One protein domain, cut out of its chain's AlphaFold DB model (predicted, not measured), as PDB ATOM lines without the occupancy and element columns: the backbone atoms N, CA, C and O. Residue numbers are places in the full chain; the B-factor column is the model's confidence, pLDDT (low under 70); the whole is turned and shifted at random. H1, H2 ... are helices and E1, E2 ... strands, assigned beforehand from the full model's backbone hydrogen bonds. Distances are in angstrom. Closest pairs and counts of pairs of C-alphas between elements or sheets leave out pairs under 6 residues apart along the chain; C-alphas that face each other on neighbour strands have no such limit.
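Overview. This is residues 74 to 213 of the 235 residues of an uncharacterized protein of Lachnospiraceae bacterium (UniProt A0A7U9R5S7). A strongly twisted wall of five strands has helices on one side and a small hairpin, E6 and E7, on the other, partly face to face with E2, E3 and E4 as a small sandwich. H4 runs along E4 and E5 over one face, while H1, H2 and H3 gather on that same side beyond the sheet, in a chain of contacts from H3 through H1 and H2 to H4. The printed part has 140 residues, with four named helices and seven named strands in the order E1 E2 H1 E3 H2 H3 E4 H4 E5 E6 E7; the class is mixed, helices and strands. The large sheet is mixed, in the order E1 E2 E3 E4 E5, and E6 and E7 form an antiparallel sheet of two. The whole is compact, with a radius of gyration of the C-alphas of 14.6 A and spans of 47 by 41 by 27 A.

Along the chain. E1, residues 75 to 82, begins at C-alpha 75 at (214.835, 233.303, 274.348) and is 23.0 A long from first to last C-alpha. E2, residues 85 to 91, is 19.9 A long. H1, residues 97 to 106, is 14.4 A long. E3, residues 112 to 116, and H2, residues 123 to 126, come next, then H3, residues 138 to 144. E4, residues 147 to 155, is 15.8 A long and bends by 110 degrees at Lys 150. H4, residues 170 to 178, is 12.4 A long, with C-alpha 170 at (197.937, 231.704, 290.200). E5, residues 186 to 188, is followed by E6, residues 203 to 206, and E7, residues 209 to 212, which ends at C-alpha 212 at (195.519, 245.898, 272.735).

Arrangement. In the large sheet E1 and E5 are the edge strands, and the strands' lines turn by 60 degrees from edge to edge. E1 and E2 are a hairpin, with N 78 and O 89 2.8 A apart, within hydrogen-bond range. E2 and E3 are parallel, with N 90 and O 114 at 2.8 A. E3 and E4 are parallel, with N 154 and O 115 at 2.8 A. E4 and E5 are parallel, with N 187 and O 153 at 2.9 A. Three strand-helix-strand units, parallel neighbour strands with helices between, have right-handed crossovers: E2, H1, E3; E3, H2 H3, E4; and E4, H4, E5. H4 is on the sheet at a height of 10.3 A, over E4 and E5, and runs along the strands, at 1 degrees to E5 on the local plane. H2 and H4 only just touch, with 3 pairs of C-alphas within 8 A, the closest being Trp 123 and Glu 172 at 5.4 A. H1 touches H2, with the C-alphas of Cys 97 and Ser 125 closest at 4.4 A. H1 touches H3, with the C-alphas of Lys 101 and Asp 139 closest at 6.3 A, at a steep tilt of 69 degrees, only just short of about perpendicular, the same way. H1 and H2 are not on the sheet, and H3 only just is not, with 4 pairs of C-alphas within 10 A. E6 and E7 are a hairpin, with N 204 and O 211 at 2.8 A. The two sheets form a sandwich, two sheets face to face, with best planes 26 degrees apart; the closest C-alphas of E4 and E7 are those of Ala 151 and Val 210, at 7.4 A. In H1, H3 and H4 every O i to N i+4 pair is within hydrogen-bond range; H2 is too short for such a pair.

Size, cuts and confidence. The two C-alphas farthest apart are those of Asn 83 and Asp 132, at 47.1 A. The printed part has no cut. The long links are H2 to H3, E4 to H4 and E5 to E6. The mean pLDDT of the printed part is 95.4, and no printed residue is under 70.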
ATOM      1  N   ALA A  74     215.190 228.579 273.832       90.69
ATOM      2  CA  ALA A  74     215.489 229.768 273.046       90.69
ATOM      3  C   ALA A  74     214.711 230.969 273.593       90.69
ATOM      4  O   ALA A  74     213.489 230.911 273.742       90.69
ATOM      5  N   SER A  75     215.421 232.067 273.832       94.69
ATOM      6  CA  SER A  75     214.835 233.303 274.348       94.69
ATOM      7  C   SER A  75     215.308 234.489 273.521       94.69
ATOM      8  O   SER A  75     216.449 234.517 273.044       94.69
ATOM      9  N   PHE A  76     214.444 235.487 273.363       96.88
ATOM     10  CA  PHE A  76     214.685 236.619 272.475       96.88
ATOM     11  C   PHE A  76     214.294 237.943 273.124       96.88
ATOM     12  O   PHE A  76     213.266 238.038 273.792       96.88
ATOM     13  N   LYS A  77     215.085 238.977 272.841       97.69
ATOM     14  CA  LYS A  77     214.684 240.378 272.962       97.69
ATOM     15  C   LYS A  77     214.349 240.878 271.563       97.69
ATOM     16  O   LYS A  77     215.195 240.806 270.674       97.69
ATOM     17  N   ILE A  78     213.136 241.376 271.366       97.69
ATOM     18  CA  ILE A  78     212.700 241.975 270.104       97.69
ATOM     19  C   ILE A  78     212.490 243.466 270.332       97.69
ATOM     20  O   ILE A  78     211.668 243.845 271.159       97.69
ATOM     21  N   SER A  79     213.215 244.303 269.596       96.94
ATOM     22  CA  SER A  79     213.122 245.759 269.692       96.94
ATOM     23  C   SER A  79     212.467 246.348 268.441       96.94
ATOM     24  O   SER A  79     212.789 245.947 267.323       96.94
ATOM     25  N   PHE A  80     211.590 247.330 268.621       96.00
ATOM     26  CA  PHE A  80     210.911 248.067 267.555       96.00
ATOM     27  C   PHE A  80     211.187 249.559 267.716       96.00
ATOM     28  O   PHE A  80     210.895 250.123 268.770       96.00
ATOM     29  N   THR A  81     211.694 250.209 266.670       95.38
ATOM     30  CA  THR A  81     211.933 251.658 266.682       95.38
ATOM     31  C   THR A  81     210.821 252.371 265.925       95.38
ATOM     32  O   THR A  81     210.679 252.197 264.718       95.38
ATOM     33  N   ILE A  82     210.029 253.189 266.621       94.25
ATOM     34  CA  ILE A  82     208.913 253.945 266.035       94.25
ATOM     35  C   ILE A  82     209.013 255.397 266.503       94.25
ATOM     36  O   ILE A  82     209.001 255.668 267.699       94.25
ATOM     37  N   ASN A  83     209.101 256.338 265.557       93.31
ATOM     38  CA  ASN A  83     209.215 257.780 265.824       93.31
ATOM     39  C   ASN A  83     210.347 258.153 266.809       93.31
ATOM     40  O   ASN A  83     210.197 259.078 267.600       93.31
ATOM     41  N   GLY A  84     211.469 257.426 266.778       92.44
ATOM     42  CA  GLY A  84     212.614 257.646 267.673       92.44
ATOM     43  C   GLY A  84     212.518 256.958 269.040       92.44
ATOM     44  O   GLY A  84     213.517 256.905 269.750       92.44
ATOM     45  N   ASN A  85     211.369 256.369 269.386       93.94
ATOM     46  CA  ASN A  85     211.196 255.575 270.604       93.94
ATOM     47  C   ASN A  85     211.512 254.099 270.340       93.94
ATOM     48  O   ASN A  85     211.194 253.585 269.266       93.94
ATOM     49  N   THR A  86     212.096 253.412 271.328       95.62
ATOM     50  CA  THR A  86     212.381 251.968 271.271       95.62
ATOM     51  C   THR A  86     211.432 251.196 272.182       95.62
ATOM     52  O   THR A  86     211.448 251.390 273.399       95.62
ATOM     53  N   TYR A  87     210.668 250.278 271.593       97.50
ATOM     54  CA  TYR A  87     209.762 249.365 272.286       97.50
ATOM     55  C   TYR A  87     210.347 247.956 272.319       97.50
ATOM     56  O   TYR A  87     210.891 247.506 271.313       97.50
ATOM     57  N   VAL A  88     210.238 247.253 273.441       98.00
ATOM     58  CA  VAL A  88     210.908 245.972 273.683       98.00
ATOM     59  C   VAL A  88     209.901 244.893 274.071       98.00
ATOM     60  O   VAL A  88     209.136 245.054 275.017       98.00
ATOM     61  N   ALA A  89     209.950 243.765 273.366       98.31
ATOM     62  CA  ALA A  89     209.271 242.533 273.735       98.31
ATOM     63  C   ALA A  89     210.290 241.465 274.159       98.31
ATOM     64  O   ALA A  89     211.224 241.166 273.411       98.31
ATOM     65  N   ILE A  90     210.096 240.864 275.331       98.31
ATOM     66  CA  ILE A  90     210.904 239.753 275.837       98.31
ATOM     67  C   ILE A  90     210.114 238.456 275.702       98.31
ATOM     68  O   ILE A  90     209.013 238.316 276.236       98.31
ATOM     69  N   LEU A  91     210.695 237.503 274.976       97.56
ATOM     70  CA  LEU A  91     210.163 236.158 274.799       97.56
ATOM     71  C   LEU A  91     211.085 235.184 275.526       97.56
ATOM     72  O   LEU A  91     212.144 234.833 275.007       97.56
ATOM     73  N   GLY A  92     210.692 234.777 276.733       94.12
ATOM     74  CA  GLY A  92     211.484 233.870 277.560       94.12
ATOM     75  C   GLY A  92     211.453 232.417 277.088       94.12
ATOM     76  O   GLY A  92     212.428 231.707 277.298       94.12
ATOM     77  N   GLY A  93     210.383 231.976 276.419       93.62
ATOM     78  CA  GLY A  93     210.134 230.545 276.208       93.62
ATOM     79  C   GLY A  93     209.845 229.853 277.544       93.62
ATOM     80  O   GLY A  93     209.298 230.484 278.444       93.62
ATOM     81  N   ASP A  94     210.261 228.599 277.700       92.25
ATOM     82  CA  ASP A  94     210.076 227.802 278.920       92.25
ATOM     83  C   ASP A  94     211.235 227.932 279.928       92.25
ATOM     84  O   ASP A  94     211.610 226.970 280.599       92.25
ATOM     85  N   ILE A  95     211.837 229.124 280.041       91.81
ATOM     86  CA  ILE A  95     212.934 229.342 280.994       91.81
ATOM     87  C   ILE A  95     212.457 229.123 282.432       91.81
ATOM     88  O   ILE A  95     211.390 229.577 282.841       91.81
ATOM     89  N   THR A  96     213.289 228.427 283.199       93.38
ATOM     90  CA  THR A  96     213.176 228.285 284.652       93.38
ATOM     91  C   THR A  96     213.843 229.466 285.361       93.38
ATOM     92  O   THR A  96     214.597 230.217 284.739       93.38
ATOM     93  N   CYS A  97     213.621 229.593 286.669       95.19
ATOM     94  CA  CYS A  97     214.163 230.659 287.512       95.19
ATOM     95  C   CYS A  97     215.679 230.829 287.353       95.19
ATOM     96  O   CYS A  97     216.143 231.908 286.996       95.19
ATOM     97  N   GLU A  98     216.456 229.754 287.493       92.56
ATOM     98  CA  GLU A  98     217.918 229.808 287.330       92.56
ATOM     99  C   GLU A  98     218.339 230.267 285.923       92.56
ATOM    100  O   GLU A  98     219.222 231.110 285.760       92.56
ATOM    101  N   ASN A  99     217.651 229.778 284.890       90.81
ATOM    102  CA  ASN A  99     217.925 230.160 283.506       90.81
ATOM    103  C   ASN A  99     217.546 231.621 283.210       90.81
ATOM    104  O   ASN A  99     218.174 232.265 282.364       90.81
ATOM    105  N   TRP A 100     216.520 232.148 283.877       93.81
ATOM    106  CA  TRP A 100     216.114 233.543 283.748       93.81
ATOM    107  C   TRP A 100     217.082 234.476 284.482       93.81
ATOM    108  O   TRP A 100     217.504 235.480 283.904       93.81
ATOM    109  N   LYS A 101     217.543 234.105 285.679       93.94
ATOM    110  CA  LYS A 101     218.600 234.830 286.403       93.94
ATOM    111  C   LYS A 101     219.869 234.962 285.571       93.94
ATOM    112  O   LYS A 101     220.413 236.055 285.455       93.94
ATOM    113  N   GLU A 102     220.278 233.887 284.900       91.31
ATOM    114  CA  GLU A 102     221.417 233.909 283.977       91.31
ATOM    115  C   GLU A 102     221.202 234.910 282.821       91.31
ATOM    116  O   GLU A 102     222.095 235.692 282.488       91.31
ATOM    117  N   VAL A 103     219.993 234.963 282.243       92.38
ATOM    118  CA  VAL A 103     219.649 235.968 281.218       92.38
ATOM    119  C   VAL A 103     219.759 237.384 281.765       92.38
ATOM    120  O   VAL A 103     220.352 238.237 281.107       92.38
ATOM    121  N   ILE A 104     219.213 237.642 282.951       94.69
ATOM    122  CA  ILE A 104     219.245 238.967 283.584       94.69
ATOM    123  C   ILE A 104     220.691 239.378 283.889       94.69
ATOM    124  O   ILE A 104     221.094 240.501 283.584       94.69
ATOM    125  N   GLN A 105     221.502 238.455 284.412       92.56
ATOM    126  CA  GLN A 105     222.908 238.684 284.736       92.56
ATOM    127  C   GLN A 105     223.725 239.112 283.509       92.56
ATOM    128  O   GLN A 105     224.494 240.075 283.590       92.56
ATOM    129  N   TYR A 106     223.556 238.426 282.375       90.75
ATOM    130  CA  TYR A 106     224.276 238.747 281.138       90.75
ATOM    131  C   TYR A 106     223.706 239.964 280.390       90.75
ATOM    132  O   TYR A 106     224.358 240.479 279.484       90.75
ATOM    133  N   ASN A 107     222.519 240.453 280.765       91.38
ATOM    134  CA  ASN A 107     221.819 241.547 280.091       91.38
ATOM    135  C   ASN A 107     221.326 242.583 281.119       91.38
ATOM    136  O   ASN A 107     220.128 242.759 281.316       91.38
ATOM    137  N   LYS A 108     222.250 243.286 281.788       85.50
ATOM    138  CA  LYS A 108     221.918 244.191 282.910       85.50
ATOM    139  C   LYS A 108     220.934 245.316 282.557       85.50
ATOM    140  O   LYS A 108     220.132 245.705 283.412       85.50
ATOM    141  N   ASP A 109     220.957 245.768 281.305       85.94
ATOM    142  CA  ASP A 109     220.105 246.838 280.766       85.94
ATOM    143  C   ASP A 109     218.817 246.295 280.108       85.94
ATOM    144  O   ASP A 109     218.290 246.875 279.157       85.94
ATOM    145  N   LEU A 110     218.340 245.122 280.543       92.88
ATOM    146  CA  LEU A 110     217.096 244.541 280.047       92.88
ATOM    147  C   LEU A 110     215.892 245.227 280.704       92.88
ATOM    148  O   LEU A 110     215.682 245.109 281.909       92.88
ATOM    149  N   ASP A 111     215.111 245.912 279.878       95.88
ATOM    150  CA  ASP A 111     213.797 246.480 280.168       95.88
ATOM    151  C   ASP A 111     212.759 245.900 279.190       95.88
ATOM    152  O   ASP A 111     213.118 245.209 278.225       95.88
ATOM    153  N   PHE A 112     211.466 246.134 279.430       97.88
ATOM    154  CA  PHE A 112     210.424 245.639 278.524       97.88
ATOM    155  C   PHE A 112     209.149 246.483 278.511       97.88
ATOM    156  O   PHE A 112     208.710 247.007 279.529       97.88
ATOM    157  N   ASP A 113     208.525 246.550 277.336       98.06
ATOM    158  CA  ASP A 113     207.144 247.004 277.135       98.06
ATOM    159  C   ASP A 113     206.177 245.810 277.061       98.06
ATOM    160  O   ASP A 113     204.979 245.941 277.304       98.06
ATOM    161  N   ILE A 114     206.676 244.633 276.669       98.62
ATOM    162  CA  ILE A 114     205.905 243.392 276.561       98.62
ATOM    163  C   ILE A 114     206.761 242.245 277.100       98.62
ATOM    164  O   ILE A 114     207.851 241.992 276.592       98.62
ATOM    165  N   LEU A 115     206.252 241.496 278.070       98.69
ATOM    166  CA  LEU A 115     206.842 240.237 278.516       98.69
ATOM    167  C   LEU A 115     205.869 239.102 278.207       98.69
ATOM    168  O   LEU A 115     204.735 239.096 278.681       98.69
ATOM    169  N   LEU A 116     206.304 238.117 277.422       98.56
ATOM    170  CA  LEU A 116     205.614 236.831 277.388       98.56
ATOM    171  C   LEU A 116     206.048 236.062 278.637       98.56
ATOM    172  O   LEU A 116     207.211 235.660 278.711       98.56
ATOM    173  N   ALA A 117     205.129 235.900 279.593       98.19
ATOM    174  CA  ALA A 117     205.369 235.225 280.863       98.19
ATOM    175  C   ALA A 117     206.020 233.856 280.602       98.19
ATOM    176  O   ALA A 117     205.396 233.013 279.935       98.19
ATOM    177  N   PRO A 118     207.265 233.646 281.059       96.81
ATOM    178  CA  PRO A 118     207.972 232.404 280.824       96.81
ATOM    179  C   PRO A 118     207.209 231.153 281.256       96.81
ATOM    180  O   PRO A 118     206.420 231.156 282.201       96.81
ATOM    181  N   HIS A 119     207.444 230.071 280.515       94.88
ATOM    182  CA  HIS A 119     206.947 228.728 280.798       94.88
ATOM    183  C   HIS A 119     205.436 228.680 281.068       94.88
ATOM    184  O   HIS A 119     204.960 228.013 281.984       94.88
ATOM    185  N   HIS A 120     204.671 229.412 280.253       96.31
ATOM    186  CA  HIS A 120     203.214 229.502 280.350       96.31
ATOM    187  C   HIS A 120     202.711 230.043 281.695       96.31
ATOM    188  O   HIS A 120     201.613 229.672 282.120       96.31
ATOM    189  N   CYS A 121     203.479 230.928 282.340       97.50
ATOM    190  CA  CYS A 121     203.255 231.315 283.730       97.50
ATOM    191  C   CYS A 121     203.361 230.072 284.638       97.50
ATOM    192  O   CYS A 121     202.398 229.706 285.309       97.50
ATOM    193  N   SER A 122     204.540 229.438 284.676       96.75
ATOM    194  CA  SER A 122     204.906 228.435 285.691       96.75
ATOM    195  C   SER A 122     205.626 229.045 286.900       96.75
ATOM    196  O   SER A 122     206.621 229.742 286.732       96.75
ATOM    197  N   TRP A 123     205.251 228.673 288.131       97.81
ATOM    198  CA  TRP A 123     205.942 229.113 289.357       97.81
ATOM    199  C   TRP A 123     207.456 228.850 289.316       97.81
ATOM    200  O   TRP A 123     208.239 229.671 289.791       97.81
ATOM    201  N   HIS A 124     207.873 227.760 288.663       95.25
ATOM    202  CA  HIS A 124     209.285 227.406 288.485       95.25
ATOM    203  C   HIS A 124     210.061 228.395 287.602       95.25
ATOM    204  O   HIS A 124     211.283 228.295 287.496       95.25
ATOM    205  N   SER A 125     209.370 229.313 286.921       95.69
ATOM    206  CA  SER A 125     209.978 230.399 286.158       95.69
ATOM    207  C   SER A 125     210.427 231.541 287.074       95.69
ATOM    208  O   SER A 125     211.483 232.113 286.841       95.69
ATOM    209  N   VAL A 126     209.699 231.821 288.159       97.88
ATOM    210  CA  VAL A 126     209.996 232.941 289.073       97.88
ATOM    211  C   VAL A 126     210.611 232.516 290.403       97.88
ATOM    212  O   VAL A 126     211.008 233.379 291.178       97.88
ATOM    213  N   SER A 127     210.653 231.221 290.717       97.75
ATOM    214  CA  SER A 127     211.192 230.727 291.985       97.75
ATOM    215  C   SER A 127     211.810 229.337 291.854       97.75
ATOM    216  O   SER A 127     211.393 228.526 291.026       97.75
ATOM    217  N   THR A 128     212.796 229.061 292.705       96.19
ATOM    218  CA  THR A 128     213.310 227.714 292.992       96.19
ATOM    219  C   THR A 128     212.788 227.156 294.318       96.19
ATOM    220  O   THR A 128     213.051 225.999 294.647       96.19
ATOM    221  N   GLU A 129     212.050 227.961 295.087       96.06
ATOM    222  CA  GLU A 129     211.414 227.551 296.333       96.06
ATOM    223  C   GLU A 129     210.048 226.910 296.060       96.06
ATOM    224  O   GLU A 129     209.258 227.389 295.243       96.06
ATOM    225  N   GLU A 130     209.720 225.865 296.817       91.81
ATOM    226  CA  GLU A 130     208.463 225.124 296.696       91.81
ATOM    227  C   GLU A 130     207.629 225.195 297.978       91.81
ATOM    228  O   GLU A 130     208.140 225.418 299.077       91.81
ATOM    229  N   GLY A 131     206.327 224.945 297.842       89.44
ATOM    230  CA  GLY A 131     205.404 224.851 298.974       89.44
ATOM    231  C   GLY A 131     204.859 226.189 299.475       89.44
ATOM    232  O   GLY A 131     204.974 227.237 298.824       89.44
ATOM    233  N   ASP A 132     204.188 226.125 300.623       85.06
ATOM    234  CA  ASP A 132     203.516 227.265 301.240       85.06
ATOM    235  C   ASP A 132     204.539 228.248 301.820       85.06
ATOM    236  O   ASP A 132     205.427 227.876 302.581       85.06
ATOM    237  N   GLY A 133     204.406 229.525 301.460       89.19
ATOM    238  CA  GLY A 133     205.324 230.582 301.895       89.19
ATOM    239  C   GLY A 133     206.560 230.772 301.012       89.19
ATOM    240  O   GLY A 133     207.277 231.748 301.230       89.19
ATOM    241  N   ALA A 134     206.770 229.914 300.005       94.94
ATOM    242  CA  ALA A 134     207.825 230.108 299.013       94.94
ATOM    243  C   ALA A 134     207.674 231.456 298.286       94.94
ATOM    244  O   ALA A 134     206.561 231.872 297.929       94.94
ATOM    245  N   LYS A 135     208.797 232.139 298.077       97.38
ATOM    246  CA  LYS A 135     208.851 233.497 297.524       97.38
ATOM    247  C   LYS A 135     209.391 233.497 296.101       97.38
ATOM    248  O   LYS A 135     210.106 232.583 295.703       97.38
ATOM    249  N   ALA A 136     209.030 234.523 295.336       97.94
ATOM    250  CA  ALA A 136     209.701 234.789 294.071       97.94
ATOM    251  C   ALA A 136     211.174 235.131 294.334       97.94
ATOM    252  O   ALA A 136     211.507 235.714 295.370       97.94
ATOM    253  N   ASP A 137     212.042 234.745 293.408       98.44
ATOM    254  CA  ASP A 137     213.453 235.095 293.458       98.44
ATOM    255  C   ASP A 137     213.625 236.605 293.247       98.44
ATOM    256  O   ASP A 137     212.961 237.231 292.413       98.44
ATOM    257  N   LYS A 138     214.521 237.199 294.037       97.69
ATOM    258  CA  LYS A 138     214.708 238.647 294.073       97.69
ATOM    259  C   LYS A 138     215.261 239.209 292.764       97.69
ATOM    260  O   LYS A 138     214.856 240.302 292.389       97.69
ATOM    261  N   ASP A 139     216.128 238.487 292.058       97.50
ATOM    262  CA  ASP A 139     216.669 238.970 290.783       97.50
ATOM    263  C   ASP A 139     215.564 239.051 289.718       97.50
ATOM    264  O   ASP A 139     215.581 239.935 288.859       97.50
ATOM    265  N   ILE A 140     214.576 238.151 289.798       97.94
ATOM    266  CA  ILE A 140     213.397 238.166 288.928       97.94
ATOM    267  C   ILE A 140     212.472 239.326 289.293       97.94
ATOM    268  O   ILE A 140     212.058 240.060 288.398       97.94
ATOM    269  N   GLU A 141     212.176 239.535 290.582       98.12
ATOM    270  CA  GLU A 141     211.396 240.705 291.013       98.12
ATOM    271  C   GLU A 141     212.083 242.016 290.595       98.12
ATOM    272  O   GLU A 141     211.447 242.861 289.975       98.12
ATOM    273  N   ASP A 142     213.394 242.151 290.810       97.25
ATOM    274  CA  ASP A 142     214.163 243.340 290.423       97.25
ATOM    275  C   ASP A 142     214.192 243.561 288.898       97.25
ATOM    276  O   ASP A 142     214.339 244.692 288.434       97.25
ATOM    277  N   PHE A 143     214.063 242.500 288.094       97.50
ATOM    278  CA  PHE A 143     213.865 242.617 286.648       97.50
ATOM    279  C   PHE A 143     212.452 243.094 286.292       97.50
ATOM    280  O   PHE A 143     212.304 243.917 285.389       97.50
ATOM    281  N   LEU A 144     211.418 242.601 286.978       97.62
ATOM    282  CA  LEU A 144     210.031 243.011 286.735       97.62
ATOM    283  C   LEU A 144     209.805 244.497 287.055       97.62
ATOM    284  O   LEU A 144     209.087 245.168 286.318       97.62
ATOM    285  N   GLU A 145     210.511 245.033 288.053       96.44
ATOM    286  CA  GLU A 145     210.548 246.471 288.383       96.44
ATOM    287  C   GLU A 145     211.158 247.342 287.262       96.44
ATOM    288  O   GLU A 145     211.004 248.561 287.254       96.44
ATOM    289  N   LYS A 146     211.850 246.739 286.280       95.44
ATOM    290  CA  LYS A 146     212.346 247.427 285.070       95.44
ATOM    291  C   LYS A 146     211.328 247.426 283.926       95.44
ATOM    292  O   LYS A 146     211.688 247.729 282.783       95.44
ATOM    293  N   SER A 147     210.080 247.044 284.192       95.88
ATOM    294  CA  SER A 147     208.998 247.234 283.232       95.88
ATOM    295  C   SER A 147     208.879 248.722 282.870       95.88
ATOM    296  O   SER A 147     209.101 249.617 283.687       95.88
ATOM    297  N   LYS A 148     208.609 249.010 281.597       94.62
ATOM    298  CA  LYS A 148     208.382 250.386 281.141       94.62
ATOM    299  C   LYS A 148     206.952 250.824 281.442       94.62
ATOM    300  O   LYS A 148     206.072 249.989 281.641       94.62
ATOM    301  N   ASP A 149     206.714 252.138 281.383       90.12
ATOM    302  CA  ASP A 149     205.369 252.713 281.518       90.12
ATOM    303  C   ASP A 149     204.375 251.951 280.633       90.12
ATOM    304  O   ASP A 149     204.585 251.795 279.424       90.12
ATOM    305  N   LYS A 150     203.283 251.481 281.245       92.25
ATOM    306  CA  LYS A 150     202.201 250.748 280.568       92.25
ATOM    307  C   LYS A 150     202.630 249.427 279.913       92.25
ATOM    308  O   LYS A 150     201.993 249.004 278.940       92.25
ATOM    309  N   ALA A 151     203.644 248.750 280.451       96.88
ATOM    310  CA  ALA A 151     204.040 247.422 279.996       96.88
ATOM    311  C   ALA A 151     202.899 246.391 280.099       96.88
ATOM    312  O   ALA A 151     202.002 246.502 280.932       96.88
ATOM    313  N   TYR A 152     202.946 245.373 279.240       98.56
ATOM    314  CA  TYR A 152     202.049 244.219 279.282       98.56
ATOM    315  C   TYR A 152     202.807 242.955 279.672       98.56
ATOM    316  O   TYR A 152     203.900 242.700 279.163       98.56
ATOM    317  N   ILE A 153     202.173 242.107 280.481       98.75
ATOM    318  CA  ILE A 153     202.627 240.736 280.724       98.75
ATOM    319  C   ILE A 153     201.573 239.780 280.171       98.75
ATOM    320  O   ILE A 153     200.399 239.841 280.530       98.75
ATOM    321  N   ILE A 154     201.980 238.904 279.257       98.69
ATOM    322  CA  ILE A 154     201.078 238.001 278.544       98.69
ATOM    323  C   ILE A 154     201.335 236.567 278.990       98.69
ATOM    324  O   ILE A 154     202.427 236.044 278.790       98.69
ATOM    325  N   ALA A 155     200.315 235.899 279.523       98.38
ATOM    326  CA  ALA A 155     200.355 234.470 279.801       98.38
ATOM    327  C   ALA A 155     199.719 233.686 278.644       98.38
ATOM    328  O   ALA A 155     198.497 233.668 278.449       98.38
ATOM    329  N   SER A 156     200.560 233.016 277.856       97.06
ATOM    330  CA  SER A 156     200.103 232.079 276.826       97.06
ATOM    331  C   SER A 156     199.789 230.720 277.455       97.06
ATOM    332  O   SER A 156     200.576 229.790 277.321       97.06
ATOM    333  N   SER A 157     198.670 230.601 278.162       97.38
ATOM    334  CA  SER A 157     198.302 229.408 278.932       97.38
ATOM    335  C   SER A 157     196.805 229.095 278.839       97.38
ATOM    336  O   SER A 157     196.036 229.847 278.240       97.38
ATOM    337  N   LYS A 158     196.384 227.968 279.438       97.31
ATOM    338  CA  LYS A 158     194.974 227.757 279.816       97.31
ATOM    339  C   LYS A 158     194.549 228.803 280.862       97.31
ATOM    340  O   LYS A 158     195.391 229.498 281.415       97.31
ATOM    341  N   GLN A 159     193.255 228.879 281.163       97.81
ATOM    342  CA  GLN A 159     192.729 229.774 282.201       97.81
ATOM    343  C   GLN A 159     193.496 229.628 283.530       97.81
ATOM    344  O   GLN A 159     193.758 228.504 283.972       97.81
ATOM    345  N   ILE A 160     193.811 230.753 284.178       97.94
ATOM    346  CA  ILE A 160     194.556 230.789 285.440       97.94
ATOM    347  C   ILE A 160     193.563 230.776 286.599       97.94
ATOM    348  O   ILE A 160     192.969 231.788 286.971       97.94
ATOM    349  N   LYS A 161     193.372 229.596 287.186       97.62
ATOM    350  CA  LYS A 161     192.434 229.386 288.295       97.62
ATOM    351  C   LYS A 161     193.136 229.596 289.628       97.62
ATOM    352  O   LYS A 161     194.306 229.273 289.769       97.62
ATOM    353  N   ARG A 162     192.404 230.069 290.639       96.81
ATOM    354  CA  ARG A 162     192.898 230.172 292.022       96.81
ATOM    355  C   ARG A 162     192.932 228.791 292.691       96.81
ATOM    356  O   ARG A 162     192.118 228.491 293.560       96.81
ATOM    357  N   ASN A 163     193.834 227.938 292.228       95.06
ATOM    358  CA  ASN A 163     194.074 226.587 292.722       95.06
ATOM    359  C   ASN A 163     195.584 226.271 292.675       95.06
ATOM    360  O   ASN A 163     196.404 227.174 292.517       95.06
ATOM    361  N   ASN A 164     195.938 224.995 292.829       93.81
ATOM    362  CA  ASN A 164     197.326 224.528 292.849       93.81
ATOM    363  C   ASN A 164     197.854 224.130 291.455       93.81
ATOM    364  O   ASN A 164     198.835 223.394 291.375       93.81
ATOM    365  N   ASP A 165     197.200 224.548 290.363       95.88
ATOM    366  CA  ASP A 165     197.709 224.287 289.013       95.88
ATOM    367  C   ASP A 165     199.067 224.983 288.821       95.88
ATOM    368  O   ASP A 165     199.277 226.112 289.269       95.88
ATOM    369  N   ASN A 166     199.993 224.297 288.149       93.62
ATOM    370  CA  ASN A 166     201.293 224.836 287.768       93.62
ATOM    371  C   ASN A 166     201.894 224.006 286.607       93.62
ATOM    372  O   ASN A 166     202.250 222.850 286.848       93.62
ATOM    373  N   PRO A 167     202.015 224.529 285.369       93.06
ATOM    374  CA  PRO A 167     201.472 225.795 284.863       93.06
ATOM    375  C   PRO A 167     199.982 225.726 284.427       93.06
ATOM    376  O   PRO A 167     199.459 224.651 284.098       93.06
ATOM    377  N   PRO A 168     199.284 226.879 284.339       97.69
ATOM    378  CA  PRO A 168     199.701 228.179 284.836       97.69
ATOM    379  C   PRO A 168     199.487 228.295 286.349       97.69
ATOM    380  O   PRO A 168     198.524 227.748 286.881       97.69
ATOM    381  N   SER A 169     200.350 229.055 287.015       97.81
ATOM    382  CA  SER A 169     200.327 229.300 288.451       97.81
ATOM    383  C   SER A 169     199.605 230.601 288.789       97.81
ATOM    384  O   SER A 169     200.007 231.693 288.383       97.81
ATOM    385  N   TYR A 170     198.569 230.510 289.627       97.75
ATOM    386  CA  TYR A 170     197.937 231.704 290.200       97.75
ATOM    387  C   TYR A 170     198.907 232.516 291.064       97.75
ATOM    388  O   TYR A 170     198.804 233.739 291.138       97.75
ATOM    389  N   ARG A 171     199.859 231.848 291.728       96.88
ATOM    390  CA  ARG A 171     200.849 232.518 292.582       96.88
ATOM    391  C   ARG A 171     201.768 233.407 291.766       96.88
ATOM    392  O   ARG A 171     202.024 234.535 292.160       96.88
ATOM    393  N   GLU A 172     202.227 232.910 290.631       97.19
ATOM    394  CA  GLU A 172     203.098 233.674 289.752       97.19
ATOM    395  C   GLU A 172     202.352 234.790 289.024       97.19
ATOM    396  O   GLU A 172     202.893 235.885 288.915       97.19
ATOM    397  N   LYS A 173     201.085 234.579 288.625       98.31
ATOM    398  CA  LYS A 173     200.233 235.690 288.173       98.31
ATOM    399  C   LYS A 173     200.284 236.850 289.173       98.31
ATOM    400  O   LYS A 173     200.484 237.981 288.750       98.31
ATOM    401  N   ASN A 174     200.177 236.568 290.476       97.81
ATOM    402  CA  ASN A 174     200.256 237.609 291.507       97.81
ATOM    403  C   ASN A 174     201.644 238.260 291.611       97.81
ATOM    404  O   ASN A 174     201.727 239.435 291.956       97.81
ATOM    405  N   VAL A 175     202.727 237.519 291.341       98.06
ATOM    406  CA  VAL A 175     204.079 238.101 291.255       98.06
ATOM    407  C   VAL A 175     204.113 239.111 290.115       98.06
ATOM    408  O   VAL A 175     204.525 240.241 290.324       98.06
ATOM    409  N   TYR A 176     203.615 238.745 288.934       98.12
ATOM    410  CA  TYR A 176     203.602 239.641 287.782       98.12
ATOM    411  C   TYR A 176     202.714 240.866 287.963       98.12
ATOM    412  O   TYR A 176     203.160 241.971 287.677       98.12
ATOM    413  N   THR A 177     201.480 240.697 288.439       97.44
ATOM    414  CA  THR A 177     200.548 241.823 288.609       97.44
ATOM    415  C   THR A 177     201.039 242.818 289.656       97.44
ATOM    416  O   THR A 177     200.910 244.014 289.452       97.44
ATOM    417  N   LYS A 178     201.705 242.350 290.723       96.62
ATOM    418  CA  LYS A 178     202.324 243.220 291.741       96.62
ATOM    419  C   LYS A 178     203.314 244.236 291.147       96.62
ATOM    420  O   LYS A 178     203.492 245.297 291.734       96.62
ATOM    421  N   HIS A 179     203.946 243.897 290.023       95.31
ATOM    422  CA  HIS A 179     204.965 244.703 289.342       95.31
ATOM    423  C   HIS A 179     204.417 245.461 288.121       95.31
ATOM    424  O   HIS A 179     205.183 245.916 287.274       95.31
ATOM    425  N   LEU A 180     203.092 245.571 288.000       95.25
ATOM    426  CA  LEU A 180     202.419 246.380 286.990       95.25
ATOM    427  C   LEU A 180     201.664 247.529 287.663       95.25
ATOM    428  O   LEU A 180     201.037 247.347 288.700       95.25
ATOM    429  N   ASP A 181     201.653 248.700 287.022       89.56
ATOM    430  CA  ASP A 181     200.845 249.846 287.477       89.56
ATOM    431  C   ASP A 181     199.330 249.579 287.392       89.56
ATOM    432  O   ASP A 181     198.526 250.251 288.038       89.56
ATOM    433  N   ASP A 182     198.939 248.633 286.537       94.31
ATOM    434  CA  ASP A 182     197.559 248.276 286.231       94.31
ATOM    435  C   ASP A 182     197.458 246.764 285.992       94.31
ATOM    436  O   ASP A 182     197.958 246.243 284.988       94.31
ATOM    437  N   ASP A 183     196.787 246.067 286.911       95.06
ATOM    438  CA  ASP A 183     196.565 244.619 286.868       95.06
ATOM    439  C   ASP A 183     195.876 244.159 285.568       95.06
ATOM    440  O   ASP A 183     196.090 243.024 285.132       95.06
ATOM    441  N   GLU A 184     195.090 245.019 284.900       95.56
ATOM    442  CA  GLU A 184     194.438 244.700 283.618       95.56
ATOM    443  C   GLU A 184     195.446 244.510 282.467       95.56
ATOM    444  O   GLU A 184     195.107 243.988 281.398       95.56
ATOM    445  N   ARG A 185     196.710 244.903 282.671       97.44
ATOM    446  CA  ARG A 185     197.809 244.697 281.714       97.44
ATOM    447  C   ARG A 185     198.472 243.330 281.835       97.44
ATOM    448  O   ARG A 185     199.303 242.984 280.988       97.44
ATOM    449  N   PHE A 186     198.072 242.524 282.815       98.50
ATOM    450  CA  PHE A 186     198.308 241.090 282.785       98.50
ATOM    451  C   PHE A 186     197.181 240.397 282.013       98.50
ATOM    452  O   PHE A 186     196.028 240.394 282.440       98.50
ATOM    453  N   ILE A 187     197.501 239.753 280.887       98.44
ATOM    454  CA  ILE A 187     196.492 239.114 280.029       98.44
ATOM    455  C   ILE A 187     196.803 237.628 279.852       98.44
ATOM    456  O   ILE A 187     197.815 237.257 279.255       98.44
ATOM    457  N   CYS A 188     195.887 236.763 280.292       98.44
ATOM    458  CA  CYS A 188     195.882 235.355 279.897       98.44
ATOM    459  C   CYS A 188     195.186 235.200 278.538       98.44
ATOM    460  O   CYS A 188     194.041 235.608 278.352       98.44
ATOM    461  N   THR A 189     195.859 234.572 277.574       97.88
ATOM    462  CA  THR A 189     195.308 234.394 276.216       97.88
ATOM    463  C   THR A 189     194.036 233.540 276.166       97.88
ATOM    464  O   THR A 189     193.206 233.765 275.289       97.88
ATOM    465  N   ALA A 190     193.841 232.605 277.107       97.38
ATOM    466  CA  ALA A 190     192.610 231.816 277.222       97.38
ATOM    467  C   ALA A 190     191.450 232.571 277.896       97.38
ATOM    468  O   ALA A 190     190.322 232.092 277.863       97.38
ATOM    469  N   GLU A 191     191.717 233.731 278.496       96.94
ATOM    470  CA  GLU A 191     190.715 234.601 279.127       96.94
ATOM    471  C   GLU A 191     190.386 235.819 278.248       96.94
ATOM    472  O   GLU A 191     189.431 236.540 278.523       96.94
ATOM    473  N   TYR A 192     191.154 236.049 277.176       95.75
ATOM    474  CA  TYR A 192     191.008 237.210 276.305       95.75
ATOM    475  C   TYR A 192     190.159 236.927 275.052       95.75
ATOM    476  O   TYR A 192     190.396 235.939 274.356       95.75
ATOM    477  N   PRO A 193     189.255 237.839 274.646       94.00
ATOM    478  CA  PRO A 193     188.703 238.949 275.429       94.00
ATOM    479  C   PRO A 193     187.647 238.470 276.438       94.00
ATOM    480  O   PRO A 193     187.175 239.256 277.249       94.00
ATOM    481  N   ASP A 194     187.243 237.207 276.316       93.19
ATOM    482  CA  ASP A 194     186.229 236.523 277.101       93.19
ATOM    483  C   ASP A 194     186.638 235.047 277.216       93.19
ATOM    484  O   ASP A 194     186.976 234.419 276.207       93.19
ATOM    485  N   SER A 195     186.601 234.493 278.430       93.44
ATOM    486  CA  SER A 195     186.999 233.111 278.723       93.44
ATOM    487  C   SER A 195     186.099 232.060 278.077       93.44
ATOM    488  O   SER A 195     186.550 230.944 277.829       93.44
ATOM    489  N   GLU A 196     184.841 232.398 277.781       95.06
ATOM    490  CA  GLU A 196     183.912 231.474 277.117       95.06
ATOM    491  C   GLU A 196     184.172 231.378 275.605       95.06
ATOM    492  O   GLU A 196     183.863 230.372 274.961       95.06
ATOM    493  N   ASN A 197     184.750 232.424 275.010       94.12
ATOM    494  CA  ASN A 197     184.991 232.505 273.576       94.12
ATOM    495  C   ASN A 197     186.309 233.233 273.265       94.12
ATOM    496  O   ASN A 197     186.285 234.298 272.624       94.12
ATOM    497  N   PRO A 198     187.459 232.654 273.659       94.31
ATOM    498  CA  PRO A 198     188.743 233.316 273.521       94.31
ATOM    499  C   PRO A 198     189.060 233.638 272.057       94.31
ATOM    500  O   PRO A 198     188.672 232.924 271.118       94.31
ATOM    501  N   LYS A 199     189.765 234.751 271.846       95.06
ATOM    502  CA  LYS A 199     190.210 235.223 270.529       95.06
ATOM    503  C   LYS A 199     191.711 235.482 270.542       95.06
ATOM    504  O   LYS A 199     192.270 235.784 271.591       95.06
ATOM    505  N   PRO A 200     192.370 235.424 269.372       94.56
ATOM    506  CA  PRO A 200     193.763 235.828 269.269       94.56
ATOM    507  C   PRO A 200     193.969 237.246 269.815       94.56
ATOM    508  O   PRO A 200     193.346 238.198 269.339       94.56
ATOM    509  N   LEU A 201     194.858 237.373 270.797       96.25
ATOM    510  CA  LEU A 201     195.310 238.663 271.300       96.25
ATOM    511  C   LEU A 201     196.227 239.312 270.262       96.25
ATOM    512  O   LEU A 201     197.172 238.693 269.774       96.25
ATOM    513  N   VAL A 202     195.960 240.576 269.936       96.56
ATOM    514  CA  VAL A 202     196.804 241.366 269.037       96.56
ATOM    515  C   VAL A 202     197.234 242.629 269.764       96.56
ATOM    516  O   VAL A 202     196.411 243.505 270.028       96.56
ATOM    517  N   LEU A 203     198.528 242.738 270.053       96.44
ATOM    518  CA  LEU A 203     199.137 243.969 270.545       96.44
ATOM    519  C   LEU A 203     199.568 244.835 269.359       96.44
ATOM    520  O   LEU A 203     200.134 244.348 268.380       96.44
ATOM    521  N   LYS A 204     199.283 246.132 269.445       95.44
ATOM    522  CA  LYS A 204     199.708 247.151 268.492       95.44
ATOM    523  C   LYS A 204     200.721 248.057 269.176       95.44
ATOM    524  O   LYS A 204     200.412 248.666 270.197       95.44
ATOM    525  N   ILE A 205     201.892 248.182 268.564       94.94
ATOM    526  CA  ILE A 205     202.922 249.136 268.968       94.94
ATOM    527  C   ILE A 205     202.798 250.367 268.067       94.94
ATOM    528  O   ILE A 205     202.686 250.254 266.844       94.94
ATOM    529  N   THR A 206     202.752 251.543 268.677       93.19
ATOM    530  CA  THR A 206     202.681 252.844 268.000       93.19
ATOM    531  C   THR A 206     203.629 253.819 268.682       93.19
ATOM    532  O   THR A 206     204.124 253.525 269.762       93.19
ATOM    533  N   GLY A 207     203.822 255.013 268.114       90.00
ATOM    534  CA  GLY A 207     204.585 256.068 268.792       90.00
ATOM    535  C   GLY A 207     203.974 256.527 270.126       90.00
ATOM    536  O   GLY A 207     204.667 257.173 270.903       90.00
ATOM    537  N   GLN A 208     202.703 256.202 270.406       88.94
ATOM    538  CA  GLN A 208     202.051 256.466 271.695       88.94
ATOM    539  C   GLN A 208     202.230 255.340 272.729       88.94
ATOM    540  O   GLN A 208     201.760 255.487 273.854       88.94
ATOM    541  N   GLY A 209     202.861 254.220 272.363       92.38
ATOM    542  CA  GLY A 209     203.012 253.053 273.232       92.38
ATOM    543  C   GLY A 209     202.351 251.783 272.704       92.38
ATOM    544  O   GLY A 209     201.903 251.706 271.548       92.38
ATOM    545  N   VAL A 210     202.313 250.778 273.579       95.69
ATOM    546  CA  VAL A 210     201.691 249.473 273.338       95.69
ATOM    547  C   VAL A 210     200.221 249.512 273.752       95.69
ATOM    548  O   VAL A 210     199.859 250.053 274.794       95.69
ATOM    549  N   SER A 211     199.354 248.932 272.926       95.44
ATOM    550  CA  SER A 211     197.922 248.815 273.206       95.44
ATOM    551  C   SER A 211     197.357 247.512 272.660       95.44
ATOM    552  O   SER A 211     197.849 246.968 271.670       95.44
ATOM    553  N   VAL A 212     196.286 247.020 273.272       95.81
ATOM    554  CA  VAL A 212     195.519 245.898 272.735       95.81
ATOM    555  C   VAL A 212     194.640 246.391 271.584       95.81
ATOM    556  O   VAL A 212     193.866 247.337 271.735       95.81
ATOM    557  N   LYS A 213     194.725 245.748 270.416       92.12
ATOM    558  CA  LYS A 213     193.820 246.028 269.298       92.12
ATOM    559  C   LYS A 213     192.432 245.484 269.637       92.12
ATOM    560  O   LYS A 213     192.260 244.273 269.742       92.12
TER     561      LYS A 213